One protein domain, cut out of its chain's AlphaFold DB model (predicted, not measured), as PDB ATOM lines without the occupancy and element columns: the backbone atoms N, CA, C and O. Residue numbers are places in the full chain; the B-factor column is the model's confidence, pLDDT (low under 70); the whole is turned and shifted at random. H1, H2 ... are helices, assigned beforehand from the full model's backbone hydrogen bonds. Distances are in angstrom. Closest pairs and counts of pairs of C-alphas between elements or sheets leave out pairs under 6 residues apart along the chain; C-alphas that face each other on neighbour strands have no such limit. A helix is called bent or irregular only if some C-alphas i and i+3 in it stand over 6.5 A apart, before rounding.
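This is residues 4 to 213 of the 329 residues of the protein "Cyclic nucleotide-binding domain-containing protein" of Lottiidibacillus patelloidae (UniProt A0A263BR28). What shape do these atoms make? Four helices, H4 to H7, form an up-and-down bundle, each running against the one before it, with H4 and H5 spread apart away from their touching ends. Beside H4, the bent helix H3 packs on this bundle through its arm H3b, while H2 folds back on the arm H3a, apart from the bundle. How much is printed? The printed part has 210 residues with seven named helices, H1 to H7 in chain order, no named strand, and is all helix. It is compact, with a radius of gyration of the C-alphas of 19.0 A and spans of 55 by 52 by 30 A.

What does the hub touch? The hub H4, residues 69 to 95, touches H7, residues 188 to 213, opposite ways at a shallow tilt of 28 degrees; the closest C-alphas, of His 87 and Phe 193, are 6.0 A apart. H4 and H5, residues 113 to 134, are a hairpin at a shallow tilt of 33 degrees, only just short of steep; H4 touches it with residues 69 to 80 alone, closest at the C-alphas of Phe 73 and Leu 131, 7.0 A. Where is H6? H6, residues 139 to 165, makes hairpins with H5, closest C-alphas Asn 121 and Gln 152 at 5.6 A, and with H7, closest C-alphas Phe 140 and Ala 206 at 4.9 A. H6 is apart from H4. How do the first helices sit? H3, residues 41 to 67, was assigned as one helix by its hydrogen bonds but is bent, C-alphas 48 and 51 being 6.9 A apart; its arms H3a, residues 41 to 48, and H3b, residues 51 to 67, stand at a steep tilt of 60 degrees, and H3b is irregular, C-alphas 51 and 54 being 6.6 A apart. H3b and H4 are a hairpin, closest C-alphas Tyr 64 and Thr 71 at 5.3 A; H2, residues 17 to 36, and H3a are another, closest C-alphas Thr 27 and Met 48 at 4.6 A. H1, residues 4 to 10, is close to but not clearly touching H3b, the C-alphas of Phe 9 and Cys 63 being 6.5 A apart. Are the backbones helical? Every O i to N i+4 pair is within hydrogen-bond range in H1, H2, H3a, H4, H5 and H6; in H3b 12 of 13 are, in H7 19 of 22.

Where are the ends? H1 begins at C-alpha 4, (226.417, 219.299, 187.210), and H7 ends at C-alpha 213, (220.674, 216.294, 177.304). How long are the helices? H6 measures 39.5 A, H7 38.8 A, H4 38.7 A, H5 31.4 A, H2 28.7 A and H3b 24.7 A.

How far does it reach? The two C-alphas farthest apart, of Asn 18 and Leu 181, are 57.9 A apart. Which links are long, and is anything cut or uncertain? The links H4 to H5, 17 residues, and H6 to H7, 22 residues, are long, and the printed part has no cut. Mean pLDDT of the printed part is 92.3, with residues 110 to 112 under 70.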
ATOM      1  N   LYS A   4     225.033 218.878 187.377       80.81
ATOM      2  CA  LYS A   4     226.417 219.299 187.210       80.81
ATOM      3  C   LYS A   4     226.562 220.426 186.183       80.81
ATOM      4  O   LYS A   4     227.183 221.429 186.496       80.81
ATOM      5  N   THR A   5     225.980 220.283 184.993       82.38
ATOM      6  CA  THR A   5     226.073 221.336 183.972       82.38
ATOM      7  C   THR A   5     225.368 222.614 184.414       82.38
ATOM      8  O   THR A   5     225.897 223.691 184.183       82.38
ATOM      9  N   LEU A   6     224.229 222.517 185.109       84.12
ATOM     10  CA  LEU A   6     223.589 223.697 185.698       84.12
ATOM     11  C   LEU A   6     224.516 224.389 186.713       84.12
ATOM     12  O   LEU A   6     224.694 225.600 186.654       84.12
ATOM     13  N   LEU A   7     225.155 223.619 187.600       84.56
ATOM     14  CA  LEU A   7     226.134 224.139 188.560       84.56
ATOM     15  C   LEU A   7     227.359 224.756 187.883       84.56
ATOM     16  O   LEU A   7     227.985 225.636 188.462       84.56
ATOM     17  N   ASP A   8     227.726 224.285 186.694       84.88
ATOM     18  CA  ASP A   8     228.828 224.857 185.929       84.88
ATOM     19  C   ASP A   8     228.481 226.231 185.338       84.88
ATOM     20  O   ASP A   8     229.389 227.040 185.214       84.88
ATOM     21  N   PHE A   9     227.207 226.521 185.052       85.12
ATOM     22  CA  PHE A   9     226.766 227.848 184.597       85.12
ATOM     23  C   PHE A   9     226.684 228.892 185.719       85.12
ATOM     24  O   PHE A   9     226.879 230.072 185.463       85.12
ATOM     25  N   VAL A  10     226.387 228.479 186.956       84.88
ATOM     26  CA  VAL A  10     226.158 229.414 188.081       84.88
ATOM     27  C   VAL A  10     227.367 229.597 188.999       84.88
ATOM     28  O   VAL A  10     227.316 230.396 189.929       84.88
ATOM     29  N   LYS A  11     228.449 228.839 188.796       86.88
ATOM     30  CA  LYS A  11     229.664 228.931 189.616       86.88
ATOM     31  C   LYS A  11     230.783 229.602 188.840       86.88
ATOM     32  O   LYS A  11     231.131 229.116 187.771       86.88
ATOM     33  N   PHE A  12     231.423 230.595 189.451       84.75
ATOM     34  CA  PHE A  12     232.681 231.159 188.962       84.75
ATOM     35  C   PHE A  12     233.771 230.076 188.933       84.75
ATOM     36  O   PHE A  12     234.022 229.411 189.945       84.75
ATOM     37  N   LYS A  13     234.385 229.853 187.767       85.00
ATOM     38  CA  LYS A  13     235.420 228.827 187.550       85.00
ATOM     39  C   LYS A  13     236.804 229.413 187.359       85.00
ATOM     40  O   LYS A  13     237.789 228.749 187.681       85.00
ATOM     41  N   ARG A  14     236.888 230.602 186.768       82.19
ATOM     42  CA  ARG A  14     238.159 231.227 186.388       82.19
ATOM     43  C   ARG A  14     238.496 232.436 187.228       82.19
ATOM     44  O   ARG A  14     239.665 232.803 187.287       82.19
ATOM     45  N   ILE A  15     237.500 233.044 187.862       87.00
ATOM     46  CA  ILE A  15     237.701 234.280 188.603       87.00
ATOM     47  C   ILE A  15     238.312 233.976 189.978       87.00
ATOM     48  O   ILE A  15     237.706 233.256 190.776       87.00
ATOM     49  N   PRO A  16     239.509 234.512 190.275       88.81
ATOM     50  CA  PRO A  16     240.122 234.409 191.591       88.81
ATOM     51  C   PRO A  16     239.236 235.001 192.694       88.81
ATOM     52  O   PRO A  16     238.581 236.028 192.503       88.81
ATOM     53  N   LEU A  17     239.266 234.389 193.882       89.56
ATOM     54  CA  LEU A  17     238.432 234.805 195.015       89.56
ATOM     55  C   LEU A  17     238.665 236.270 195.422       89.56
ATOM     56  O   LEU A  17     237.717 236.964 195.766       89.56
ATOM     57  N   ASN A  18     239.900 236.766 195.335       93.00
ATOM     58  CA  ASN A  18     240.219 238.164 195.632       93.00
ATOM     59  C   ASN A  18     239.546 239.148 194.660       93.00
ATOM     60  O   ASN A  18     239.120 240.213 195.098       93.00
ATOM     61  N   ILE A  19     239.396 238.796 193.376       92.88
ATOM     62  CA  ILE A  19     238.675 239.636 192.402       92.88
ATOM     63  C   ILE A  19     237.177 239.663 192.725       92.88
ATOM     64  O   ILE A  19     236.559 240.726 192.678       92.88
ATOM     65  N   LEU A  20     236.598 238.519 193.112       92.81
ATOM     66  CA  LEU A  20     235.201 238.454 193.552       92.81
ATOM     67  C   LEU A  20     234.969 239.319 194.797       92.81
ATOM     68  O   LEU A  20     234.044 240.125 194.813       92.81
ATOM     69  N   ILE A  21     235.838 239.201 195.806       94.19
ATOM     70  CA  ILE A  21     235.764 240.009 197.032       94.19
ATOM     71  C   ILE A  21     235.867 241.501 196.701       94.19
ATOM     72  O   ILE A  21     235.038 242.282 197.163       94.19
ATOM     73  N   LEU A  22     236.832 241.902 195.866       94.88
ATOM     74  CA  LEU A  22     237.002 243.301 195.471       94.88
ATOM     75  C   LEU A  22     235.766 243.849 194.744       94.88
ATOM     76  O   LEU A  22     235.358 244.979 194.992       94.88
ATOM     77  N   SER A  23     235.136 243.038 193.893       94.50
ATOM     78  CA  SER A  23     233.930 243.431 193.152       94.50
ATOM     79  C   SER A  23     232.723 243.605 194.071       94.50
ATOM     80  O   SER A  23     231.967 244.564 193.917       94.50
ATOM     81  N   VAL A  24     232.577 242.737 195.079       95.12
ATOM     82  CA  VAL A  24     231.557 242.884 196.131       95.12
ATOM     83  C   VAL A  24     231.793 244.161 196.937       95.12
ATOM     84  O   VAL A  24     230.863 244.948 197.099       95.12
ATOM     85  N   ILE A  25     233.028 244.413 197.385       95.62
ATOM     86  CA  ILE A  25     233.377 245.637 198.125       95.62
ATOM     87  C   ILE A  25     233.080 246.881 197.278       95.62
ATOM     88  O   ILE A  25     232.445 247.809 197.769       95.62
ATOM     89  N   SER A  26     233.475 246.882 196.001       93.88
ATOM     90  CA  SER A  26     233.194 247.981 195.071       93.88
ATOM     91  C   SER A  26     231.693 248.218 194.893       93.88
ATOM     92  O   SER A  26     231.266 249.365 194.833       93.88
ATOM     93  N   THR A  27     230.893 247.151 194.830       95.19
ATOM     94  CA  THR A  27     229.428 247.234 194.698       95.19
ATOM     95  C   THR A  27     228.800 247.863 195.942       95.19
ATOM     96  O   THR A  27     227.967 248.756 195.828       95.19
ATOM     97  N   ILE A  28     229.224 247.428 197.133       95.38
ATOM     98  CA  ILE A  28     228.745 247.975 198.410       95.38
ATOM     99  C   ILE A  28     229.166 249.440 198.554       95.38
ATOM    100  O   ILE A  28     228.349 250.270 198.938       95.38
ATOM    101  N   GLY A  29     230.414 249.770 198.209       94.88
ATOM    102  CA  GLY A  29     230.910 251.145 198.223       94.88
ATOM    103  C   GLY A  29     230.098 252.061 197.308       94.88
ATOM    104  O   GLY A  29     229.647 253.110 197.757       94.88
ATOM    105  N   ALA A  30     229.844 251.638 196.064       93.81
ATOM    106  CA  ALA A  30     229.022 252.387 195.112       93.81
ATOM    107  C   ALA A  30     227.586 252.596 195.620       93.81
ATOM    108  O   ALA A  30     227.058 253.699 195.518       93.81
ATOM    109  N   LEU A  31     226.981 251.565 196.221       95.12
ATOM    110  CA  LEU A  31     225.654 251.662 196.826       95.12
ATOM    111  C   LEU A  31     225.619 252.681 197.974       95.12
ATOM    112  O   LEU A  31     224.738 253.532 198.008       95.12
ATOM    113  N   VAL A  32     226.572 252.603 198.908       96.38
ATOM    114  CA  VAL A  32     226.630 253.500 200.073       96.38
ATOM    115  C   VAL A  32     226.852 254.946 199.638       96.38
ATOM    116  O   VAL A  32     226.109 255.822 200.072       96.38
ATOM    117  N   ILE A  33     227.828 255.189 198.760       96.19
ATOM    118  CA  ILE A  33     228.114 256.528 198.226       96.19
ATOM    119  C   ILE A  33     226.887 257.067 197.492       96.19
ATOM    120  O   ILE A  33     226.441 258.170 197.784       96.19
ATOM    121  N   GLY A  34     226.288 256.266 196.608       96.12
ATOM    122  CA  GLY A  34     225.118 256.681 195.845       96.12
ATOM    123  C   GLY A  34     223.909 257.030 196.714       96.12
ATOM    124  O   GLY A  34     223.196 257.977 196.399       96.12
ATOM    125  N   ILE A  35     223.692 256.323 197.829       95.19
ATOM    126  CA  ILE A  35     222.632 256.663 198.789       95.19
ATOM    127  C   ILE A  35     222.954 257.965 199.535       95.19
ATOM    128  O   ILE A  35     222.073 258.811 199.667       95.19
ATOM    129  N   ILE A  36     224.190 258.132 200.023       96.69
ATOM    130  CA  ILE A  36     224.610 259.325 200.782       96.69
ATOM    131  C   ILE A  36     224.522 260.585 199.915       96.69
ATOM    132  O   ILE A  36     224.000 261.604 200.362       96.69
ATOM    133  N   ASP A  37     224.981 260.490 198.670       96.69
ATOM    134  CA  ASP A  37     225.028 261.607 197.727       96.69
ATOM    135  C   ASP A  37     223.696 261.816 196.983       96.69
ATOM    136  O   ASP A  37     223.586 262.709 196.144       96.69
ATOM    137  N   GLY A  38     222.675 260.994 197.262       94.69
ATOM    138  CA  GLY A  38     221.340 261.128 196.678       94.69
ATOM    139  C   GLY A  38     221.284 260.869 195.168       94.69
ATOM    140  O   GLY A  38     220.526 261.525 194.455       94.69
ATOM    141  N   TRP A  39     222.091 259.936 194.657       94.00
ATOM    142  CA  TRP A  39     222.083 259.568 193.242       94.00
ATOM    143  C   TRP A  39     220.737 258.979 192.814       94.00
ATOM    144  O   TRP A  39     220.040 258.307 193.576       94.00
ATOM    145  N   HIS A  40     220.398 259.162 191.537       90.44
ATOM    146  CA  HIS A  40     219.251 258.485 190.941       90.44
ATOM    147  C   HIS A  40     219.419 256.958 190.984       90.44
ATOM    148  O   HIS A  40     220.514 256.436 190.758       90.44
ATOM    149  N   LEU A  41     218.313 256.236 191.195       86.81
ATOM    150  CA  LEU A  41     218.297 254.775 191.335       86.81
ATOM    151  C   LEU A  41     219.001 254.047 190.175       86.81
ATOM    152  O   LEU A  41     219.784 253.128 190.412       86.81
ATOM    153  N   TRP A  42     218.777 254.489 188.934       88.62
ATOM    154  CA  TRP A  42     219.391 253.890 187.745       88.62
ATOM    155  C   TRP A  42     220.925 253.999 187.754       88.62
ATOM    156  O   TRP A  42     221.615 253.078 187.315       88.62
ATOM    157  N   LEU A  43     221.474 255.097 188.289       90.94
ATOM    158  CA  LEU A  43     222.916 255.331 188.360       90.94
ATOM    159  C   LEU A  43     223.560 254.454 189.440       90.94
ATOM    160  O   LEU A  43     224.625 253.868 189.223       90.94
ATOM    161  N   ILE A  44     222.881 254.302 190.580       92.56
ATOM    162  CA  ILE A  44     223.282 253.363 191.633       92.56
ATOM    163  C   ILE A  44     223.307 251.938 191.064       92.56
ATOM    164  O   ILE A  44     224.320 251.248 191.155       92.56
ATOM    165  N   ALA A  45     222.237 251.510 190.394       90.69
ATOM    166  CA  ALA A  45     222.159 250.175 189.807       90.69
ATOM    167  C   ALA A  45     223.236 249.935 188.732       90.69
ATOM    168  O   ALA A  45     223.885 248.886 188.727       90.69
ATOM    169  N   LEU A  46     223.489 250.912 187.854       90.94
ATOM    170  CA  LEU A  46     224.519 250.812 186.818       90.94
ATOM    171  C   LEU A  46     225.922 250.640 187.418       90.94
ATOM    172  O   LEU A  46     226.676 249.759 187.000       90.94
ATOM    173  N   THR A  47     226.270 251.455 188.415       91.75
ATOM    174  CA  THR A  47     227.581 251.388 189.081       91.75
ATOM    175  C   THR A  47     227.754 250.113 189.900       91.75
ATOM    176  O   THR A  47     228.855 249.565 189.945       91.75
ATOM    177  N   MET A  48     226.670 249.576 190.464       92.31
ATOM    178  CA  MET A  48     226.669 248.270 191.120       92.31
ATOM    179  C   MET A  48     226.909 247.117 190.142       92.31
ATOM    180  O   MET A  48     227.588 246.161 190.501       92.31
ATOM    181  N   ILE A  49     226.378 247.185 188.917       90.94
ATOM    182  CA  ILE A  49     226.525 246.122 187.909       90.94
ATOM    183  C   ILE A  49     227.876 246.204 187.185       90.94
ATOM    184  O   ILE A  49     228.434 245.168 186.821       90.94
ATOM    185  N   ALA A  50     228.435 247.402 186.996       91.81
ATOM    186  CA  ALA A  50     229.630 247.623 186.180       91.81
ATOM    187  C   ALA A  50     230.835 246.706 186.510       91.81
ATOM    188  O   ALA A  50     231.387 246.119 185.573       91.81
ATOM    189  N   PRO A  51     231.223 246.474 187.785       91.06
ATOM    190  CA  PRO A  51     232.316 245.554 188.126       91.06
ATOM    191  C   PRO A  51     232.058 244.109 187.682       91.06
ATOM    192  O   PRO A  51     232.986 243.353 187.394       91.06
ATOM    193  N   TRP A  52     230.786 243.718 187.602       92.31
ATOM    194  CA  TRP A  52     230.381 242.356 187.286       92.31
ATOM    195  C   TRP A  52     230.322 242.082 185.788       92.31
ATOM    196  O   TRP A  52     230.474 240.926 185.402       92.31
ATOM    197  N   ILE A  53     230.158 243.102 184.938       90.06
ATOM    198  CA  ILE A  53     230.041 242.925 183.479       90.06
ATOM    199  C   ILE A  53     231.237 242.141 182.928       90.06
ATOM    200  O   ILE A  53     231.065 241.152 182.214       90.06
ATOM    201  N   PHE A  54     232.457 242.526 183.309       86.94
ATOM    202  CA  PHE A  54     233.670 241.849 182.849       86.94
ATOM    203  C   PHE A  54     233.801 240.437 183.426       86.94
ATOM    204  O   PHE A  54     234.153 239.508 182.704       86.94
ATOM    205  N   ILE A  55     233.467 240.255 184.705       90.88
ATOM    206  CA  ILE A  55     233.481 238.947 185.376       90.88
ATOM    207  C   ILE A  55     232.526 237.982 184.667       90.88
ATOM    208  O   ILE A  55     232.923 236.872 184.303       90.88
ATOM    209  N   PHE A  56     231.294 238.420 184.407       90.00
ATOM    210  CA  PHE A  56     230.312 237.642 183.665       90.00
ATOM    211  C   PHE A  56     230.762 237.375 182.230       90.00
ATOM    212  O   PHE A  56     230.582 236.257 181.758       90.00
ATOM    213  N   ALA A  57     231.403 238.330 181.550       89.81
ATOM    214  CA  ALA A  57     231.943 238.106 180.211       89.81
ATOM    215  C   ALA A  57     233.022 237.004 180.195       89.81
ATOM    216  O   ALA A  57     232.978 236.110 179.346       89.81
ATOM    217  N   PHE A  58     233.953 237.008 181.155       89.94
ATOM    218  CA  PHE A  58     234.981 235.967 181.271       89.94
ATOM    219  C   PHE A  58     234.390 234.584 181.583       89.94
ATOM    220  O   PHE A  58     234.805 233.585 180.988       89.94
ATOM    221  N   GLU A  59     233.398 234.503 182.473       90.50
ATOM    222  CA  GLU A  59     232.714 233.237 182.760       90.50
ATOM    223  C   GLU A  59     231.831 232.767 181.599       90.50
ATOM    224  O   GLU A  59     231.801 231.574 181.288       90.50
ATOM    225  N   ALA A  60     231.170 233.682 180.887       91.50
ATOM    226  CA  ALA A  60     230.402 233.362 179.689       91.50
ATOM    227  C   ALA A  60     231.308 232.787 178.592       91.50
ATOM    228  O   ALA A  60     230.941 231.805 177.945       91.50
ATOM    229  N   GLN A  61     232.525 233.316 178.423       92.56
ATOM    230  CA  GLN A  61     233.520 232.746 177.509       92.56
ATOM    231  C   GLN A  61     233.926 231.322 177.908       92.56
ATOM    232  O   GLN A  61     234.019 230.447 177.044       92.56
ATOM    233  N   TRP A  62     234.147 231.061 179.202       93.00
ATOM    234  CA  TRP A  62     234.433 229.709 179.689       93.00
ATOM    235  C   TRP A  62     233.267 228.763 179.406       93.00
ATOM    236  O   TRP A  62     233.449 227.720 178.770       93.00
ATOM    237  N   CYS A  63     232.055 229.168 179.783       93.38
ATOM    238  CA  CYS A  63     230.844 228.411 179.511       93.38
ATOM    239  C   CYS A  63     230.711 228.125 178.013       93.38
ATOM    240  O   CYS A  63     230.426 226.995 177.625       93.38
ATOM    241  N   TYR A  64     230.948 229.110 177.144       94.69
ATOM    242  CA  TYR A  64     230.868 228.950 175.690       94.69
ATOM    243  C   TYR A  64     231.891 227.940 175.162       94.69
ATOM    244  O   TYR A  64     231.529 227.070 174.368       94.69
ATOM    245  N   LYS A  65     233.137 227.976 175.655       92.19
ATOM    246  CA  LYS A  65     234.161 226.976 175.307       92.19
ATOM    247  C   LYS A  65     233.742 225.552 175.686       92.19
ATOM    248  O   LYS A  65     234.079 224.617 174.966       92.19
ATOM    249  N   HIS A  66     233.008 225.375 176.784       93.00
ATOM    250  CA  HIS A  66     232.602 224.050 177.261       93.00
ATOM    251  C   HIS A  66     231.235 223.573 176.776       93.00
ATOM    252  O   HIS A  66     231.032 222.365 176.705       93.00
ATOM    253  N   TYR A  67     230.299 224.471 176.482       94.12
ATOM    254  CA  TYR A  67     228.889 224.122 176.285       94.12
ATOM    255  C   TYR A  67     228.216 224.851 175.103       94.12
ATOM    256  O   TYR A  67     227.021 224.651 174.874       94.12
ATOM    257  N   LYS A  68     228.947 225.696 174.356       94.12
ATOM    258  CA  LYS A  68     228.526 226.404 173.128       94.12
ATOM    259  C   LYS A  68     227.062 226.866 173.138       94.12
ATOM    260  O   LYS A  68     226.721 227.861 173.771       94.12
ATOM    261  N   TRP A  69     226.179 226.139 172.450       95.06
ATOM    262  CA  TRP A  69     224.764 226.485 172.281       95.06
ATOM    263  C   TRP A  69     223.979 226.538 173.592       95.06
ATOM    264  O   TRP A  69     223.051 227.332 173.708       95.06
ATOM    265  N   TYR A  70     224.349 225.732 174.592       95.06
ATOM    266  CA  TYR A  70     223.731 225.817 175.915       95.06
ATOM    267  C   TYR A  70     224.100 227.124 176.624       95.06
ATOM    268  O   TYR A  70     223.300 227.615 177.409       95.06
ATOM    269  N   THR A  71     225.264 227.708 176.325       95.38
ATOM    270  CA  THR A  71     225.665 229.021 176.846       95.38
ATOM    271  C   THR A  71     224.857 230.135 176.213       95.38
ATOM    272  O   THR A  71     224.382 230.995 176.937       95.38
ATOM    273  N   ILE A  72     224.635 230.095 174.895       95.88
ATOM    274  CA  ILE A  72     223.745 231.061 174.228       95.88
ATOM    275  C   ILE A  72     222.357 230.999 174.874       95.88
ATOM    276  O   ILE A  72     221.837 232.023 175.292       95.88
ATOM    277  N   PHE A  73     221.811 229.792 175.054       97.50
ATOM    278  CA  PHE A  73     220.518 229.599 175.711       97.50
ATOM    279  C   PHE A  73     220.513 230.141 177.152       97.50
ATOM    280  O   PHE A  73     219.622 230.897 177.530       97.50
ATOM    281  N   TYR A  74     221.529 229.800 177.948       96.06
ATOM    282  CA  TYR A  74     221.682 230.309 179.310       96.06
ATOM    283  C   TYR A  74     221.720 231.841 179.346       96.06
ATOM    284  O   TYR A  74     221.005 232.439 180.143       96.06
ATOM    285  N   MET A  75     222.496 232.471 178.462       95.19
ATOM    286  CA  MET A  75     222.588 233.928 178.383       95.19
ATOM    287  C   MET A  75     221.253 234.556 177.980       95.19
ATOM    288  O   MET A  75     220.873 235.551 178.580       95.19
ATOM    289  N   THR A  76     220.500 233.958 177.049       97.38
ATOM    290  CA  THR A  76     219.147 234.430 176.706       97.38
ATOM    291  C   THR A  76     218.213 234.375 177.916       97.38
ATOM    292  O   THR A  76     217.518 235.348 178.185       97.38
ATOM    293  N   VAL A  77     218.227 233.281 178.690       97.50
ATOM    294  CA  VAL A  77     217.433 233.161 179.931       97.50
ATOM    295  C   VAL A  77     217.871 234.187 180.974       97.50
ATOM    296  O   VAL A  77     217.027 234.829 181.585       97.50
ATOM    297  N   LEU A  78     219.180 234.340 181.186       94.81
ATOM    298  CA  LEU A  78     219.738 235.255 182.180       94.81
ATOM    299  C   LEU A  78     219.384 236.708 181.856       94.81
ATOM    300  O   LEU A  78     218.912 237.434 182.725       94.81
ATOM    301  N   MET A  79     219.589 237.110 180.601       94.00
ATOM    302  CA  MET A  79     219.261 238.446 180.122       94.00
ATOM    303  C   MET A  79     217.759 238.697 180.242       94.00
ATOM    304  O   MET A  79     217.376 239.683 180.866       94.00
ATOM    305  N   GLN A  80     216.912 237.790 179.732       96.69
ATOM    306  CA  GLN A  80     215.453 237.923 179.835       96.69
ATOM    307  C   GLN A  80     214.985 237.990 181.292       96.69
ATOM    308  O   GLN A  80     214.101 238.774 181.614       96.69
ATOM    309  N   GLY A  81     215.603 237.220 182.189       95.31
ATOM    310  CA  GLY A  81     215.340 237.309 183.622       95.31
ATOM    311  C   GLY A  81     215.689 238.682 184.200       95.31
ATOM    312  O   GLY A  81     214.912 239.217 184.981       95.31
ATOM    313  N   GLY A  82     216.812 239.279 183.789       92.25
ATOM    314  CA  GLY A  82     217.184 240.645 184.172       92.25
ATOM    315  C   GLY A  82     216.178 241.694 183.685       92.25
ATOM    316  O   GLY A  82     215.746 242.529 184.472       92.25
ATOM    317  N   HIS A  83     215.739 241.601 182.427       92.56
ATOM    318  CA  HIS A  83     214.661 242.444 181.897       92.56
ATOM    319  C   HIS A  83     213.343 242.224 182.644       92.56
ATOM    320  O   HIS A  83     212.649 243.174 182.976       92.56
ATOM    321  N   PHE A  84     213.006 240.988 183.007       95.00
ATOM    322  CA  PHE A  84     211.796 240.739 183.785       95.00
ATOM    323  C   PHE A  84     211.876 241.317 185.210       95.00
ATOM    324  O   PHE A  84     210.866 241.779 185.733       95.00
ATOM    325  N   VAL A  85     213.063 241.357 185.829       93.44
ATOM    326  CA  VAL A  85     213.271 242.034 187.124       93.44
ATOM    327  C   VAL A  85     212.985 243.534 187.032       93.44
ATOM    328  O   VAL A  85     212.412 244.084 187.971       93.44
ATOM    329  N   GLU A  86     213.307 244.177 185.909       91.69
ATOM    330  CA  GLU A  86     212.943 245.576 185.653       91.69
ATOM    331  C   GLU A  86     211.420 245.779 185.708       91.69
ATOM    332  O   GLU A  86     210.926 246.655 186.418       91.69
ATOM    333  N   HIS A  87     210.663 244.893 185.055       92.31
ATOM    334  CA  HIS A  87     209.195 244.923 185.061       92.31
ATOM    335  C   HIS A  87     208.589 244.572 186.418       92.31
ATOM    336  O   HIS A  87     207.588 245.159 186.822       92.31
ATOM    337  N   ILE A  88     209.208 243.657 187.171       94.81
ATOM    338  CA  ILE A  88     208.822 243.399 188.565       94.81
ATOM    339  C   ILE A  88     208.990 244.677 189.397       94.81
ATOM    340  O   ILE A  88     208.086 245.027 190.156       94.81
ATOM    341  N   ALA A  89     210.112 245.387 189.252       93.38
ATOM    342  CA  ALA A  89     210.342 246.643 189.961       93.38
ATOM    343  C   ALA A  89     209.296 247.704 189.584       93.38
ATOM    344  O   ALA A  89     208.782 248.389 190.468       93.38
ATOM    345  N   GLN A  90     208.920 247.785 188.304       92.69
ATOM    346  CA  GLN A  90     207.867 248.681 187.830       92.69
ATOM    347  C   GLN A  90     206.497 248.357 188.453       92.69
ATOM    348  O   GLN A  90     205.829 249.245 188.978       92.69
ATOM    349  N   ILE A  91     206.091 247.084 188.488       94.88
ATOM    350  CA  ILE A  91     204.833 246.659 189.132       94.88
ATOM    351  C   ILE A  91     204.849 246.932 190.642       94.88
ATOM    352  O   ILE A  91     203.837 247.353 191.205       94.88
ATOM    353  N   ILE A  92     205.995 246.754 191.310       95.00
ATOM    354  CA  ILE A  92     206.148 247.110 192.728       95.00
ATOM    355  C   ILE A  92     205.947 248.614 192.940       95.00
ATOM    356  O   ILE A  92     205.229 249.008 193.862       95.00
ATOM    357  N   GLN A  93     206.531 249.457 192.084       94.00
ATOM    358  CA  GLN A  93     206.349 250.909 192.154       94.00
ATOM    359  C   GLN A  93     204.868 251.296 192.067       94.00
ATOM    360  O   GLN A  93     204.400 252.089 192.881       94.00
ATOM    361  N   ILE A  94     204.117 250.686 191.150       93.56
ATOM    362  CA  ILE A  94     202.701 251.006 190.927       93.56
ATOM    363  C   ILE A  94     201.825 250.508 192.083       93.56
ATOM    364  O   ILE A  94     201.082 251.282 192.680       93.56
ATOM    365  N   HIS A  95     201.911 249.222 192.432       95.25
ATOM    366  CA  HIS A  95     200.923 248.598 193.323       95.25
ATOM    367  C   HIS A  95     201.300 248.606 194.805       95.25
ATOM    368  O   HIS A  95     200.421 248.457 195.650       95.25
ATOM    369  N   PHE A  96     202.585 248.759 195.136       95.81
ATOM    370  CA  PHE A  96     203.054 248.724 196.527       95.81
ATOM    371  C   PHE A  96     203.609 250.064 197.000       95.81
ATOM    372  O   PHE A  96     203.475 250.388 198.178       95.81
ATOM    373  N   LEU A  97     204.219 250.842 196.100       94.12
ATOM    374  CA  LEU A  97     204.706 252.191 196.406       94.12
ATOM    375  C   LEU A  97     203.734 253.292 195.962       94.12
ATOM    376  O   LEU A  97     203.979 254.459 196.259       94.12
ATOM    377  N   TYR A  98     202.626 252.921 195.307       92.75
ATOM    378  CA  TYR A  98     201.562 253.821 194.852       92.75
ATOM    379  C   TYR A  98     202.062 254.948 193.942       92.75
ATOM    380  O   TYR A  98     201.532 256.061 193.962       92.75
ATOM    381  N   TYR A  99     203.100 254.675 193.151       91.81
ATOM    382  CA  TYR A  99     203.554 255.618 192.141       91.81
ATOM    383  C   TYR A  99     202.512 255.687 191.023       91.81
ATOM    384  O   TYR A  99     202.013 254.640 190.594       91.81
ATOM    385  N   PRO A 100     202.194 256.892 190.517       89.69
ATOM    386  CA  PRO A 100     201.406 257.008 189.302       89.69
ATOM    387  C   PRO A 100     202.083 256.225 188.161       89.69
ATOM    388  O   PRO A 100     203.316 256.264 188.074       89.69
ATOM    389  N   PRO A 101     201.335 255.510 187.297       85.12
ATOM    390  CA  PRO A 101     201.913 254.697 186.223       85.12
ATOM    391  C   PRO A 101     202.903 255.455 185.329       85.12
ATOM    392  O   PRO A 101     203.907 254.890 184.909       85.12
ATOM    393  N   GLU A 102     202.665 256.745 185.100       81.88
ATOM    394  CA  GLU A 102     203.523 257.649 184.331       81.88
ATOM    395  C   GLU A 102     204.859 258.001 185.012       81.88
ATOM    396  O   GLU A 102     205.740 258.573 184.377       81.88
ATOM    397  N   HIS A 103     205.022 257.677 186.296       84.38
ATOM    398  CA  HIS A 103     206.264 257.852 187.055       84.38
ATOM    399  C   HIS A 103     206.930 256.516 187.419       84.38
ATOM    400  O   HIS A 103     208.060 256.500 187.919       84.38
ATOM    401  N   ALA A 104     206.248 255.392 187.191       87.88
ATOM    402  CA  ALA A 104     206.768 254.061 187.453       87.88
ATOM    403  C   ALA A 104     207.620 253.593 186.271       87.88
ATOM    404  O   ALA A 104     207.119 253.060 185.283       87.88
ATOM    405  N   HIS A 105     208.928 253.798 186.380       85.00
ATOM    406  CA  HIS A 105     209.894 253.537 185.314       85.00
ATOM    407  C   HIS A 105     210.829 252.359 185.608       85.00
ATOM    408  O   HIS A 105     211.853 252.228 184.952       85.00
ATOM    409  N   GLY A 106     210.541 251.527 186.610       87.94
ATOM    410  CA  GLY A 106     211.459 250.462 187.019       87.94
ATOM    411  C   GLY A 106     212.772 251.016 187.593       87.94
ATOM    412  O   GLY A 106     212.784 252.076 188.229       87.94
ATOM    413  N   ILE A 107     213.869 250.276 187.432       86.81
ATOM    414  CA  ILE A 107     215.212 250.645 187.902       86.81
ATOM    415  C   ILE A 107     215.958 251.434 186.820       86.81
ATOM    416  O   ILE A 107     216.622 252.418 187.142       86.81
ATOM    417  N   PHE A 108     215.854 251.022 185.555       83.25
ATOM    418  CA  PHE A 108     216.570 251.560 184.396       83.25
ATOM    419  C   PHE A 108     215.687 252.305 183.389       83.25
ATOM    420  O   PHE A 108     216.235 252.969 182.510       83.25
ATOM    421  N   GLY A 109     214.360 252.255 183.490       71.69
ATOM    422  CA  GLY A 109     213.450 252.883 182.520       71.69
ATOM    423  C   GLY A 109     213.487 254.415 182.465       71.69
ATOM    424  O   GLY A 109     212.728 255.012 181.715       71.69
ATOM    425  N   ALA A 110     214.395 255.086 183.178       68.06
ATOM    426  CA  ALA A 110     214.772 256.468 182.858       68.06
ATOM    427  C   ALA A 110     215.490 256.593 181.492       68.06
ATOM    428  O   ALA A 110     215.660 257.698 180.980       68.06
ATOM    429  N   LEU A 111     215.938 255.474 180.915       63.34
ATOM    430  CA  LEU A 111     216.557 255.389 179.597       63.34
ATOM    431  C   LEU A 111     215.484 255.138 178.524       63.34
ATOM    432  O   LEU A 111     214.569 254.358 178.768       63.34
ATOM    433  N   ASP A 112     215.627 255.780 177.358       67.44
ATOM    434  CA  ASP A 112     214.740 255.739 176.175       67.44
ATOM    435  C   ASP A 112     213.923 254.438 176.024       67.44
ATOM    436  O   ASP A 112     214.365 253.445 175.434       67.44
ATOM    437  N   GLN A 113     212.729 254.435 176.624       76.31
ATOM    438  CA  GLN A 113     211.996 253.202 176.901       76.31
ATOM    439  C   GLN A 113     211.541 252.520 175.615       76.31
ATOM    440  O   GLN A 113     211.668 251.303 175.500       76.31
ATOM    441  N   GLU A 114     211.032 253.276 174.644       85.88
ATOM    442  CA  GLU A 114     210.479 252.712 173.409       85.88
ATOM    443  C   GLU A 114     211.562 251.956 172.625       85.88
ATOM    444  O   GLU A 114     211.385 250.785 172.271       85.88
ATOM    445  N   TRP A 115     212.727 252.581 172.428       89.81
ATOM    446  CA  TRP A 115     213.841 251.956 171.712       89.81
ATOM    447  C   TRP A 115     214.432 250.768 172.455       89.81
ATOM    448  O   TRP A 115     214.699 249.734 171.836       89.81
ATOM    449  N   ILE A 116     214.618 250.880 173.773       88.88
ATOM    450  CA  ILE A 116     215.178 249.789 174.575       88.88
ATOM    451  C   ILE A 116     214.283 248.556 174.496       88.88
ATOM    452  O   ILE A 116     214.779 247.471 174.183       88.88
ATOM    453  N   HIS A 117     212.973 248.709 174.699       89.56
ATOM    454  CA  HIS A 117     212.051 247.578 174.631       89.56
ATOM    455  C   HIS A 117     211.964 247.002 173.216       89.56
ATOM    456  O   HIS A 117     211.971 245.781 173.054       89.56
ATOM    457  N   PHE A 118     211.936 247.836 172.175       93.31
ATOM    458  CA  PHE A 118     211.881 247.342 170.798       93.31
ATOM    459  C   PHE A 118     213.132 246.536 170.415       93.31
ATOM    460  O   PHE A 118     213.023 245.435 169.863       93.31
ATOM    461  N   ILE A 119     214.325 247.044 170.745       94.69
ATOM    462  CA  ILE A 119     215.594 246.343 170.506       94.69
ATOM    463  C   ILE A 119     215.637 245.039 171.309       94.69
ATOM    464  O   ILE A 119     216.043 244.004 170.774       94.69
ATOM    465  N   TRP A 120     215.196 245.072 172.568       94.75
ATOM    466  CA  TRP A 120     215.183 243.905 173.443       94.75
ATOM    467  C   TRP A 120     214.299 242.779 172.901       94.75
ATOM    468  O   TRP A 120     214.772 241.654 172.719       94.75
ATOM    469  N   ASN A 121     213.043 243.086 172.573       94.88
ATOM    470  CA  ASN A 121     212.099 242.112 172.025       94.88
ATOM    471  C   ASN A 121     212.574 241.562 170.671       94.88
ATOM    472  O   ASN A 121     212.505 240.355 170.423       94.88
ATOM    473  N   THR A 122     213.180 242.413 169.836       96.94
ATOM    474  CA  THR A 122     213.753 241.987 168.553       96.94
ATOM    475  C   THR A 122     214.912 241.012 168.770       96.94
ATOM    476  O   THR A 122     214.991 239.968 168.114       96.94
ATOM    477  N   ALA A 123     215.810 241.309 169.714       97.81
ATOM    478  CA  ALA A 123     216.917 240.425 170.060       97.81
ATOM    479  C   ALA A 123     216.412 239.086 170.618       97.81
ATOM    480  O   ALA A 123     216.889 238.027 170.194       97.81
ATOM    481  N   LEU A 124     215.423 239.111 171.518       97.75
ATOM    482  CA  LEU A 124     214.804 237.909 172.073       97.75
ATOM    483  C   LEU A 124     214.186 237.037 170.974       97.75
ATOM    484  O   LEU A 124     214.415 235.825 170.965       97.75
ATOM    485  N   LEU A 125     213.490 237.639 170.005       98.00
ATOM    486  CA  LEU A 125     212.933 236.935 168.849       98.00
ATOM    487  C   LEU A 125     214.027 236.272 168.003       98.00
ATOM    488  O   LEU A 125     213.927 235.087 167.673       98.00
ATOM    489  N   ILE A 126     215.105 236.997 167.690       98.38
ATOM    490  CA  ILE A 126     216.242 236.457 166.930       98.38
ATOM    491  C   ILE A 126     216.868 235.268 167.670       98.38
ATOM    492  O   ILE A 126     217.083 234.208 167.071       98.38
ATOM    493  N   PHE A 127     217.137 235.403 168.972       98.12
ATOM    494  CA  PHE A 127     217.705 234.317 169.769       98.12
ATOM    495  C   PHE A 127     216.756 233.125 169.880       98.12
ATOM    496  O   PHE A 127     217.208 231.987 169.734       98.12
ATOM    497  N   ASN A 128     215.453 233.351 170.059       98.31
ATOM    498  CA  ASN A 128     214.455 232.286 170.068       98.31
ATOM    499  C   ASN A 128     214.480 231.494 168.745       98.31
ATOM    500  O   ASN A 128     214.603 230.267 168.771       98.31
ATOM    501  N   ILE A 129     214.501 232.172 167.591       98.25
ATOM    502  CA  ILE A 129     214.602 231.529 166.269       98.25
ATOM    503  C   ILE A 129     215.892 230.703 166.146       98.25
ATOM    504  O   ILE A 129     215.866 229.566 165.662       98.25
ATOM    505  N   LEU A 130     217.035 231.241 166.587       98.31
ATOM    506  CA  LEU A 130     218.314 230.518 166.569       98.31
ATOM    507  C   LEU A 130     218.272 229.263 167.455       98.31
ATOM    508  O   LEU A 130     218.736 228.193 167.044       98.31
ATOM    509  N   LEU A 131     217.684 229.373 168.646       98.31
ATOM    510  CA  LEU A 131     217.527 228.260 169.579       98.31
ATOM    511  C   LEU A 131     216.568 227.198 169.039       98.31
ATOM    512  O   LEU A 131     216.861 226.013 169.184       98.31
ATOM    513  N   ILE A 132     215.487 227.579 168.355       98.31
ATOM    514  CA  ILE A 132     214.576 226.641 167.686       98.31
ATOM    515  C   ILE A 132     215.286 225.892 166.563       98.31
ATOM    516  O   ILE A 132     215.205 224.665 166.505       98.31
ATOM    517  N   LYS A 133     216.047 226.589 165.708       97.81
ATOM    518  CA  LYS A 133     216.851 225.943 164.654       97.81
ATOM    519  C   LYS A 133     217.809 224.907 165.240       97.81
ATOM    520  O   LYS A 133     218.020 223.848 164.649       97.81
ATOM    521  N   LYS A 134     218.381 225.195 166.412       96.81
ATOM    522  CA  LYS A 134     219.307 224.289 167.094       96.81
ATOM    523  C   LYS A 134     218.609 223.147 167.845       96.81
ATOM    524  O   LYS A 134     219.128 222.028 167.858       96.81
ATOM    525  N   PHE A 135     217.470 223.415 168.475       96.69
ATOM    526  CA  PHE A 135     216.745 222.500 169.356       96.69
ATOM    527  C   PHE A 135     215.266 222.357 168.942       96.69
ATOM    528  O   PHE A 135     214.371 222.575 169.761       96.69
ATOM    529  N   PRO A 136     214.969 221.909 167.706       97.19
ATOM    530  CA  PRO A 136     213.613 221.962 167.144       97.19
ATOM    531  C   PRO A 136     212.604 221.061 167.866       97.19
ATOM    532  O   PRO A 136     211.400 221.256 167.749       97.19
ATOM    533  N   LYS A 137     213.087 220.070 168.628       96.25
ATOM    534  CA  LYS A 137     212.257 219.137 169.409       96.25
ATOM    535  C   LYS A 137     211.808 219.702 170.763       96.25
ATOM    536  O   LYS A 137     211.081 219.022 171.484       96.25
ATOM    537  N   ASN A 138     212.273 220.888 171.152       97.69
ATOM    538  CA  ASN A 138     211.921 221.496 172.429       97.69
ATOM    539  C   ASN A 138     210.605 222.275 172.297       97.69
ATOM    540  O   ASN A 138     210.588 223.404 171.819       97.69
ATOM    541  N   ILE A 139     209.497 221.665 172.726       97.94
ATOM    542  CA  ILE A 139     208.152 222.247 172.601       97.94
ATOM    543  C   ILE A 139     208.006 223.593 173.324       97.94
ATOM    544  O   ILE A 139     207.305 224.475 172.842       97.94
ATOM    545  N   PHE A 140     208.713 223.798 174.436       98.50
ATOM    546  CA  PHE A 140     208.625 225.041 175.202       98.50
ATOM    547  C   PHE A 140     209.312 226.220 174.503       98.50
ATOM    548  O   PHE A 140     208.904 227.354 174.724       98.50
ATOM    549  N   LEU A 141     210.289 225.973 173.615       98.06
ATOM    550  CA  LEU A 141     210.821 227.026 172.740       98.06
ATOM    551  C   LEU A 141     209.775 227.497 171.726       98.06
ATOM    552  O   LEU A 141     209.699 228.690 171.457       98.06
ATOM    553  N   TRP A 142     208.958 226.583 171.202       98.38
ATOM    554  CA  TRP A 142     207.859 226.927 170.298       98.38
ATOM    555  C   TRP A 142     206.728 227.662 171.020       98.38
ATOM    556  O   TRP A 142     206.219 228.644 170.494       98.38
ATOM    557  N   ILE A 143     206.379 227.243 172.242       98.38
ATOM    558  CA  ILE A 143     205.436 227.989 173.095       98.38
ATOM    559  C   ILE A 143     205.971 229.403 173.352       98.38
ATOM    560  O   ILE A 143     205.249 230.377 173.160       98.38
ATOM    561  N   ASN A 144     207.251 229.522 173.724       98.50
ATOM    562  CA  ASN A 144     207.904 230.815 173.899       98.50
ATOM    563  C   ASN A 144     207.877 231.650 172.608       98.50
ATOM    564  O   ASN A 144     207.614 232.840 172.682       98.50
ATOM    565  N   ALA A 145     208.082 231.045 171.434       98.38
ATOM    566  CA  ALA A 145     208.064 231.762 170.158       98.38
ATOM    567  C   ALA A 145     206.733 232.461 169.890       98.38
ATOM    568  O   ALA A 145     206.731 233.583 169.400       98.38
ATOM    569  N   VAL A 146     205.606 231.826 170.232       98.44
ATOM    570  CA  VAL A 146     204.280 232.445 170.086       98.44
ATOM    571  C   VAL A 146     204.166 233.687 170.971       98.44
ATOM    572  O   VAL A 146     203.739 234.731 170.488       98.44
ATOM    573  N   ALA A 147     204.596 233.595 172.234       98.06
ATOM    574  CA  ALA A 147     204.580 234.727 173.162       98.06
ATOM    575  C   ALA A 147     205.496 235.870 172.691       98.06
ATOM    576  O   ALA A 147     205.048 237.006 172.595       98.06
ATOM    577  N   VAL A 148     206.737 235.550 172.312       97.94
ATOM    578  CA  VAL A 148     207.728 236.536 171.845       97.94
ATOM    579  C   VAL A 148     207.288 237.203 170.541       97.94
ATOM    580  O   VAL A 148     207.469 238.403 170.366       97.94
ATOM    581  N   LEU A 149     206.681 236.457 169.611       98.12
ATOM    582  CA  LEU A 149     206.132 237.028 168.378       98.12
ATOM    583  C   LEU A 149     204.972 237.984 168.658       98.12
ATOM    584  O   LEU A 149     204.918 239.058 168.064       98.12
ATOM    585  N   TRP A 150     204.059 237.602 169.555       97.75
ATOM    586  CA  TRP A 150     202.948 238.461 169.958       97.75
ATOM    587  C   TRP A 150     203.448 239.753 170.607       97.75
ATOM    588  O   TRP A 150     203.042 240.848 170.223       97.75
ATOM    589  N   HIS A 151     204.383 239.635 171.543       96.44
ATOM    590  CA  HIS A 151     204.921 240.783 172.256       96.44
ATOM    591  C   HIS A 151     205.731 241.705 171.333       96.44
ATOM    592  O   HIS A 151     205.562 242.924 171.365       96.44
ATOM    593  N   GLN A 152     206.532 241.138 170.423       97.06
ATOM    594  CA  GLN A 152     207.216 241.905 169.381       97.06
ATOM    595  C   GLN A 152     206.228 242.633 168.465       97.06
ATOM    596  O   GLN A 152     206.509 243.754 168.036       97.06
ATOM    597  N   PHE A 153     205.088 242.022 168.138       96.38
ATOM    598  CA  PHE A 153     204.059 242.671 167.329       96.38
ATOM    599  C   PHE A 153     203.487 243.902 168.041       96.38
ATOM    600  O   PHE A 153     203.412 244.972 167.437       96.38
ATOM    601  N   GLU A 154     203.191 243.794 169.337       94.88
ATOM    602  CA  GLU A 154     202.767 244.938 170.145       94.88
ATOM    603  C   GLU A 154     203.833 246.035 170.208       94.88
ATOM    604  O   GLU A 154     203.529 247.195 169.944       94.88
ATOM    605  N   HIS A 155     205.099 245.685 170.442       94.12
ATOM    606  CA  HIS A 155     206.181 246.670 170.422       94.12
ATOM    607  C   HIS A 155     206.406 247.305 169.056       94.12
ATOM    608  O   HIS A 155     206.789 248.469 168.985       94.12
ATOM    609  N   SER A 156     206.148 246.580 167.972       95.31
ATOM    610  CA  SER A 156     206.212 247.143 166.623       95.31
ATOM    611  C   SER A 156     205.096 248.163 166.400       95.31
ATOM    612  O   SER A 156     205.339 249.200 165.788       95.31
ATOM    613  N   TYR A 157     203.897 247.905 166.933       94.56
ATOM    614  CA  TYR A 157     202.796 248.865 166.911       94.56
ATOM    615  C   TYR A 157     203.101 250.103 167.760       94.56
ATOM    616  O   TYR A 157     203.003 251.214 167.250       94.56
ATOM    617  N   ILE A 158     203.524 249.931 169.016       92.38
ATOM    618  CA  ILE A 158     203.851 251.063 169.896       92.38
ATOM    619  C   ILE A 158     204.980 251.901 169.283       92.38
ATOM    620  O   ILE A 158     204.864 253.119 169.213       92.38
ATOM    621  N   MET A 159     206.022 251.259 168.747       93.88
ATOM    622  CA  MET A 159     207.106 251.952 168.049       93.88
ATOM    623  C   MET A 159     206.591 252.729 166.831       93.88
ATOM    624  O   MET A 159     207.005 253.861 166.600       93.88
ATOM    625  N   TRP A 160     205.668 252.159 166.053       93.69
ATOM    626  CA  TRP A 160     205.041 252.875 164.941       93.69
ATOM    627  C   TRP A 160     204.260 254.112 165.411       93.69
ATOM    628  O   TRP A 160     204.389 255.173 164.795       93.69
ATOM    629  N   VAL A 161     203.506 254.014 166.511       92.31
ATOM    630  CA  VAL A 161     202.819 255.176 167.095       92.31
ATOM    631  C   VAL A 161     203.841 256.217 167.554       92.31
ATOM    632  O   VAL A 161     203.783 257.354 167.099       92.31
ATOM    633  N   TYR A 162     204.848 255.823 168.334       92.12
ATOM    634  CA  TYR A 162     205.905 256.718 168.806       92.12
ATOM    635  C   TYR A 162     206.616 257.455 167.659       92.12
ATOM    636  O   TYR A 162     206.797 258.670 167.714       92.12
ATOM    637  N   LEU A 163     206.964 256.753 166.577       93.69
ATOM    638  CA  LEU A 163     207.622 257.351 165.410       93.69
ATOM    639  C   LEU A 163     206.717 258.305 164.616       93.69
ATOM    640  O   LEU A 163     207.227 259.148 163.880       93.69
ATOM    641  N   THR A 164     205.393 258.171 164.727       94.06
ATOM    642  CA  THR A 164     204.430 259.014 163.999       94.06
ATOM    643  C   THR A 164     203.912 260.185 164.830       94.06
ATOM    644  O   THR A 164     203.658 261.249 164.269       94.06
ATOM    645  N   THR A 165     203.780 260.025 166.147       91.69
ATOM    646  CA  THR A 165     203.233 261.043 167.059       91.69
ATOM    647  C   THR A 165     204.310 261.772 167.859       91.69
ATOM    648  O   THR A 165     204.074 262.884 168.328       91.69
ATOM    649  N   GLY A 166     205.486 261.161 168.038       87.25
ATOM    650  CA  GLY A 166     206.522 261.615 168.967       87.25
ATOM    651  C   GLY A 166     206.177 261.386 170.444       87.25
ATOM    652  O   GLY A 166     206.947 261.798 171.311       87.25
ATOM    653  N   VAL A 167     205.039 260.753 170.747       83.94
ATOM    654  CA  VAL A 167     204.556 260.516 172.112       83.94
ATOM    655  C   VAL A 167     204.933 259.104 172.548       83.94
ATOM    656  O   VAL A 167     204.630 258.128 171.870       83.94
ATOM    657  N   SER A 168     205.632 258.995 173.674       81.94
ATOM    658  CA  SER A 168     205.994 257.718 174.295       81.94
ATOM    659  C   SER A 168     204.920 257.251 175.271       81.94
ATOM    660  O   SER A 168     204.302 258.079 175.941       81.94
ATOM    661  N   GLY A 169     204.787 255.935 175.458       76.94
ATOM    662  CA  GLY A 169     203.934 255.391 176.519       76.94
ATOM    663  C   GLY A 169     202.492 255.093 176.116       76.94
ATOM    664  O   GLY A 169     201.663 254.855 176.993       76.94
ATOM    665  N   ASP A 170     202.195 255.055 174.816       82.06
ATOM    666  CA  ASP A 170     200.865 254.710 174.319       82.06
ATOM    667  C   ASP A 170     200.411 253.299 174.761       82.06
ATOM    668  O   ASP A 170     201.237 252.384 174.886       82.06
ATOM    669  N   PRO A 171     199.093 253.084 174.968       80.62
ATOM    670  CA  PRO A 171     198.516 251.875 175.574       80.62
ATOM    671  C   PRO A 171     198.680 250.583 174.750       80.62
ATOM    672  O   PRO A 171     198.194 249.520 175.141       80.62
ATOM    673  N   GLY A 172     199.381 250.616 173.621       88.31
ATOM    674  CA  GLY A 172     199.634 249.423 172.824       88.31
ATOM    675  C   GLY A 172     198.355 248.791 172.278       88.31
ATOM    676  O   GLY A 172     197.420 249.481 171.863       88.31
ATOM    677  N   LEU A 173     198.335 247.461 172.215       92.94
ATOM    678  CA  LEU A 173     197.252 246.727 171.561       92.94
ATOM    679  C   LEU A 173     196.137 246.351 172.535       92.94
ATOM    680  O   LEU A 173     194.967 246.545 172.207       92.94
ATOM    681  N   LEU A 174     196.496 245.798 173.698       94.31
ATOM    682  CA  LEU A 174     195.545 245.192 174.638       94.31
ATOM    683  C   LEU A 174     195.425 245.906 175.982       94.31
ATOM    684  O   LEU A 174     194.549 245.528 176.756       94.31
ATOM    685  N   SER A 175     196.259 246.895 176.301       92.56
ATOM    686  CA  SER A 175     196.074 247.635 177.555       92.56
ATOM    687  C   SER A 175     194.934 248.642 177.454       92.56
ATOM    688  O   SER A 175     194.417 248.879 176.366       92.56
ATOM    689  N   GLN A 176     194.494 249.193 178.580       92.00
ATOM    690  CA  GLN A 176     193.359 250.105 178.665       92.00
ATOM    691  C   GLN A 176     193.517 251.286 177.694       92.00
ATOM    692  O   GLN A 176     194.471 252.054 177.791       92.00
ATOM    693  N   GLY A 177     192.568 251.440 176.765       90.88
ATOM    694  CA  GLY A 177     192.647 252.428 175.678       90.88
ATOM    695  C   GLY A 177     193.413 251.945 174.439       90.88
ATOM    696  O   GLY A 177     193.678 252.736 173.539       90.88
ATOM    697  N   GLY A 178     193.778 250.664 174.392       91.12
ATOM    698  CA  GLY A 178     194.533 250.038 173.315       91.12
ATOM    699  C   GLY A 178     193.727 249.823 172.035       91.12
ATOM    700  O   GLY A 178     192.497 249.913 172.003       91.12
ATOM    701  N   LEU A 179     194.448 249.513 170.955       92.31
ATOM    702  CA  LEU A 179     193.888 249.428 169.602       92.31
ATOM    703  C   LEU A 179     192.792 248.360 169.454       92.31
ATOM    704  O   LEU A 179     191.828 248.548 168.708       92.31
ATOM    705  N   ILE A 180     192.944 247.212 170.115       92.31
ATOM    706  CA  ILE A 180     192.058 246.064 169.921       92.31
ATOM    707  C   ILE A 180     190.899 246.161 170.911       92.31
ATOM    708  O   ILE A 180     191.076 245.969 172.111       92.31
ATOM    709  N   LEU A 181     189.695 246.424 170.392       90.12
ATOM    710  CA  LEU A 181     188.443 246.494 171.164       90.12
ATOM    711  C   LEU A 181     188.463 247.520 172.318       90.12
ATOM    712  O   LEU A 181     187.701 247.381 173.269       90.12
ATOM    713  N   GLY A 182     189.320 248.546 172.240       88.00
ATOM    714  CA  GLY A 182     189.505 249.532 173.313       88.00
ATOM    715  C   GLY A 182     190.357 249.036 174.489       88.00
ATOM    716  O   GLY A 182     190.505 249.756 175.479       88.00
ATOM    717  N   GLY A 183     190.928 247.833 174.382       90.94
ATOM    718  CA  GLY A 183     191.786 247.233 175.392       90.94
ATOM    719  C   GLY A 183     191.059 246.477 176.503       90.94
ATOM    720  O   GLY A 183     189.836 246.485 176.635       90.94
ATOM    721  N   LEU A 184     191.853 245.799 177.322       92.56
ATOM    722  CA  LEU A 184     191.452 245.158 178.567       92.56
ATOM    723  C   LEU A 184     191.495 246.175 179.725       92.56
ATOM    724  O   LEU A 184     192.162 247.204 179.607       92.56
ATOM    725  N   PRO A 185     190.835 245.902 180.869       93.31
ATOM    726  CA  PRO A 185     190.851 246.786 182.038       93.31
ATOM    727  C   PRO A 185     192.162 246.662 182.839       93.31
ATOM    728  O   PRO A 185     192.137 246.466 184.050       93.31
ATOM    729  N   PHE A 186     193.298 246.734 182.150       92.44
ATOM    730  CA  PHE A 186     194.641 246.654 182.717       92.44
ATOM    731  C   PHE A 186     195.504 247.756 182.121       92.44
ATOM    732  O   PHE A 186     195.443 248.009 180.916       92.44
ATOM    733  N   ILE A 187     196.338 248.388 182.938       91.19
ATOM    734  CA  ILE A 187     197.269 249.407 182.445       91.19
ATOM    735  C   ILE A 187     198.382 248.762 181.606       91.19
ATOM    736  O   ILE A 187     198.681 247.571 181.730       91.19
ATOM    737  N   ARG A 188     199.045 249.562 180.762       90.44
ATOM    738  CA  ARG A 188     200.142 249.111 179.883       90.44
ATOM    739  C   ARG A 188     201.195 248.287 180.623       90.44
ATOM    740  O   ARG A 188     201.574 247.224 180.142       90.44
ATOM    741  N   ALA A 189     201.625 248.746 181.800       91.31
ATOM    742  CA  ALA A 189     202.632 248.060 182.609       91.31
ATOM    743  C   ALA A 189     202.179 246.659 183.069       91.31
ATOM    744  O   ALA A 189     202.973 245.722 183.046       91.31
ATOM    745  N   GLU A 190     200.903 246.476 183.423       93.12
ATOM    746  CA  GLU A 190     200.352 245.176 183.838       93.12
ATOM    747  C   GLU A 190     200.283 244.191 182.666       93.12
ATOM    748  O   GLU A 190     200.696 243.037 182.792       93.12
ATOM    749  N   ILE A 191     199.810 244.650 181.505       93.94
ATOM    750  CA  ILE A 191     199.791 243.836 180.283       93.94
ATOM    751  C   ILE A 191     201.214 243.435 179.881       93.94
ATOM    752  O   ILE A 191     201.486 242.259 179.629       93.94
ATOM    753  N   HIS A 192     202.143 244.390 179.902       92.88
ATOM    754  CA  HIS A 192     203.549 244.151 179.597       92.88
ATOM    755  C   HIS A 192     204.186 243.147 180.578       92.88
ATOM    756  O   HIS A 192     204.930 242.245 180.176       92.88
ATOM    757  N   PHE A 193     203.852 243.229 181.867       94.75
ATOM    758  CA  PHE A 193     204.280 242.263 182.877       94.75
ATOM    759  C   PHE A 193     203.771 240.842 182.581       94.75
ATOM    760  O   PHE A 193     204.538 239.877 182.673       94.75
ATOM    761  N   ILE A 194     202.507 240.698 182.165       95.94
ATOM    762  CA  ILE A 194     201.931 239.404 181.768       95.94
ATOM    763  C   ILE A 194     202.690 238.817 180.575       95.94
ATOM    764  O   ILE A 194     203.041 237.633 180.598       95.94
ATOM    765  N   TYR A 195     203.002 239.620 179.556       95.62
ATOM    766  CA  TYR A 195     203.800 239.142 178.426       95.62
ATOM    767  C   TYR A 195     205.181 238.669 178.856       95.62
ATOM    768  O   TYR A 195     205.582 237.565 178.490       95.62
ATOM    769  N   ASN A 196     205.866 239.417 179.722       96.06
ATOM    770  CA  ASN A 196     207.167 238.994 180.229       96.06
ATOM    771  C   ASN A 196     207.098 237.675 181.011       96.06
ATOM    772  O   ASN A 196     208.034 236.877 180.921       96.06
ATOM    773  N   ILE A 197     206.008 237.385 181.731       97.44
ATOM    774  CA  ILE A 197     205.792 236.060 182.337       97.44
ATOM    775  C   ILE A 197     205.680 234.984 181.251       97.44
ATOM    776  O   ILE A 197     206.360 233.954 181.329       97.44
ATOM    777  N   LEU A 198     204.832 235.215 180.246       97.62
ATOM    778  CA  LEU A 198     204.587 234.280 179.143       97.62
ATOM    779  C   LEU A 198     205.830 234.043 178.277       97.62
ATOM    780  O   LEU A 198     205.967 232.981 177.674       97.62
ATOM    781  N   GLU A 199     206.766 234.983 178.246       97.62
ATOM    782  CA  GLU A 199     208.066 234.803 177.612       97.62
ATOM    783  C   GLU A 199     209.043 234.065 178.531       97.62
ATOM    784  O   GLU A 199     209.596 233.018 178.179       97.62
ATOM    785  N   THR A 200     209.246 234.582 179.741       97.88
ATOM    786  CA  THR A 200     210.326 234.149 180.634       97.88
ATOM    787  C   THR A 200     210.108 232.728 181.143       97.88
ATOM    788  O   THR A 200     211.058 231.936 181.204       97.88
ATOM    789  N   LEU A 201     208.870 232.363 181.490       97.88
ATOM    790  CA  LEU A 201     208.579 231.064 182.090       97.88
ATOM    791  C   LEU A 201     208.782 229.905 181.093       97.88
ATOM    792  O   LEU A 201     209.574 229.007 181.402       97.88
ATOM    793  N   PRO A 202     208.179 229.898 179.884       98.44
ATOM    794  CA  PRO A 202     208.440 228.855 178.895       98.44
ATOM    795  C   PRO A 202     209.903 228.814 178.449       98.44
ATOM    796  O   PRO A 202     210.447 227.719 178.323       98.44
ATOM    797  N   LEU A 203     210.575 229.962 178.286       98.50
ATOM    798  CA  LEU A 203     212.003 230.011 177.946       98.50
ATOM    799  C   LEU A 203     212.869 229.328 179.020       98.50
ATOM    800  O   LEU A 203     213.736 228.507 178.708       98.50
ATOM    801  N   THR A 204     212.596 229.609 180.295       97.69
ATOM    802  CA  THR A 204     213.311 229.012 181.433       97.69
ATOM    803  C   THR A 204     213.052 227.509 181.531       97.69
ATOM    804  O   THR A 204     213.990 226.718 181.680       97.69
ATOM    805  N   ILE A 205     211.793 227.081 181.385       97.62
ATOM    806  CA  ILE A 205     211.434 225.655 181.361       97.62
ATOM    807  C   ILE A 205     212.139 224.957 180.194       97.62
ATOM    808  O   ILE A 205     212.745 223.896 180.379       97.62
ATOM    809  N   ALA A 206     212.121 225.566 179.007       97.81
ATOM    810  CA  ALA A 206     212.783 225.048 177.821       97.81
ATOM    811  C   ALA A 206     214.281 224.828 178.068       97.81
ATOM    812  O   ALA A 206     214.798 223.758 177.732       97.81
ATOM    813  N   PHE A 207     214.964 225.780 178.709       97.12
ATOM    814  CA  PHE A 207     216.377 225.662 179.068       97.12
ATOM    815  C   PHE A 207     216.630 224.506 180.043       97.12
ATOM    816  O   PHE A 207     217.458 223.632 179.769       97.12
ATOM    817  N   ILE A 208     215.875 224.434 181.145       94.44
ATOM    818  CA  ILE A 208     216.015 223.375 182.160       94.44
ATOM    819  C   ILE A 208     215.809 221.984 181.543       94.44
ATOM    820  O   ILE A 208     216.533 221.032 181.865       94.44
ATOM    821  N   LEU A 209     214.832 221.844 180.643       93.88
ATOM    822  CA  LEU A 209     214.599 220.598 179.919       93.88
ATOM    823  C   LEU A 209     215.742 220.287 178.950       93.88
ATOM    824  O   LEU A 209     216.207 219.144 178.916       93.88
ATOM    825  N   GLN A 210     216.258 221.288 178.235       94.31
ATOM    826  CA  GLN A 210     217.362 221.114 177.291       94.31
ATOM    827  C   GLN A 210     218.647 220.657 178.000       94.31
ATOM    828  O   GLN A 210     219.332 219.749 177.516       94.31
ATOM    829  N   LEU A 211     218.919 221.165 179.209       91.75
ATOM    830  CA  LEU A 211     220.032 220.725 180.064       91.75
ATOM    831  C   LEU A 211     219.981 219.234 180.431       91.75
ATOM    832  O   LEU A 211     220.998 218.643 180.790       91.75
ATOM    833  N   ARG A 212     218.829 218.558 180.317       88.44
ATOM    834  CA  ARG A 212     218.739 217.100 180.539       88.44
ATOM    835  C   ARG A 212     219.459 216.279 179.472       88.44
ATOM    836  O   ARG A 212     219.591 215.074 179.658       88.44
ATOM    837  N   SER A 213     219.924 216.913 178.400       88.50
ATOM    838  CA  SER A 213     220.674 216.294 177.304       88.50
ATOM    839  C   SER A 213     222.061 216.914 177.090       88.50
ATOM    840  O   SER A 213     222.733 216.575 176.120       88.50
TER     841      SER A 213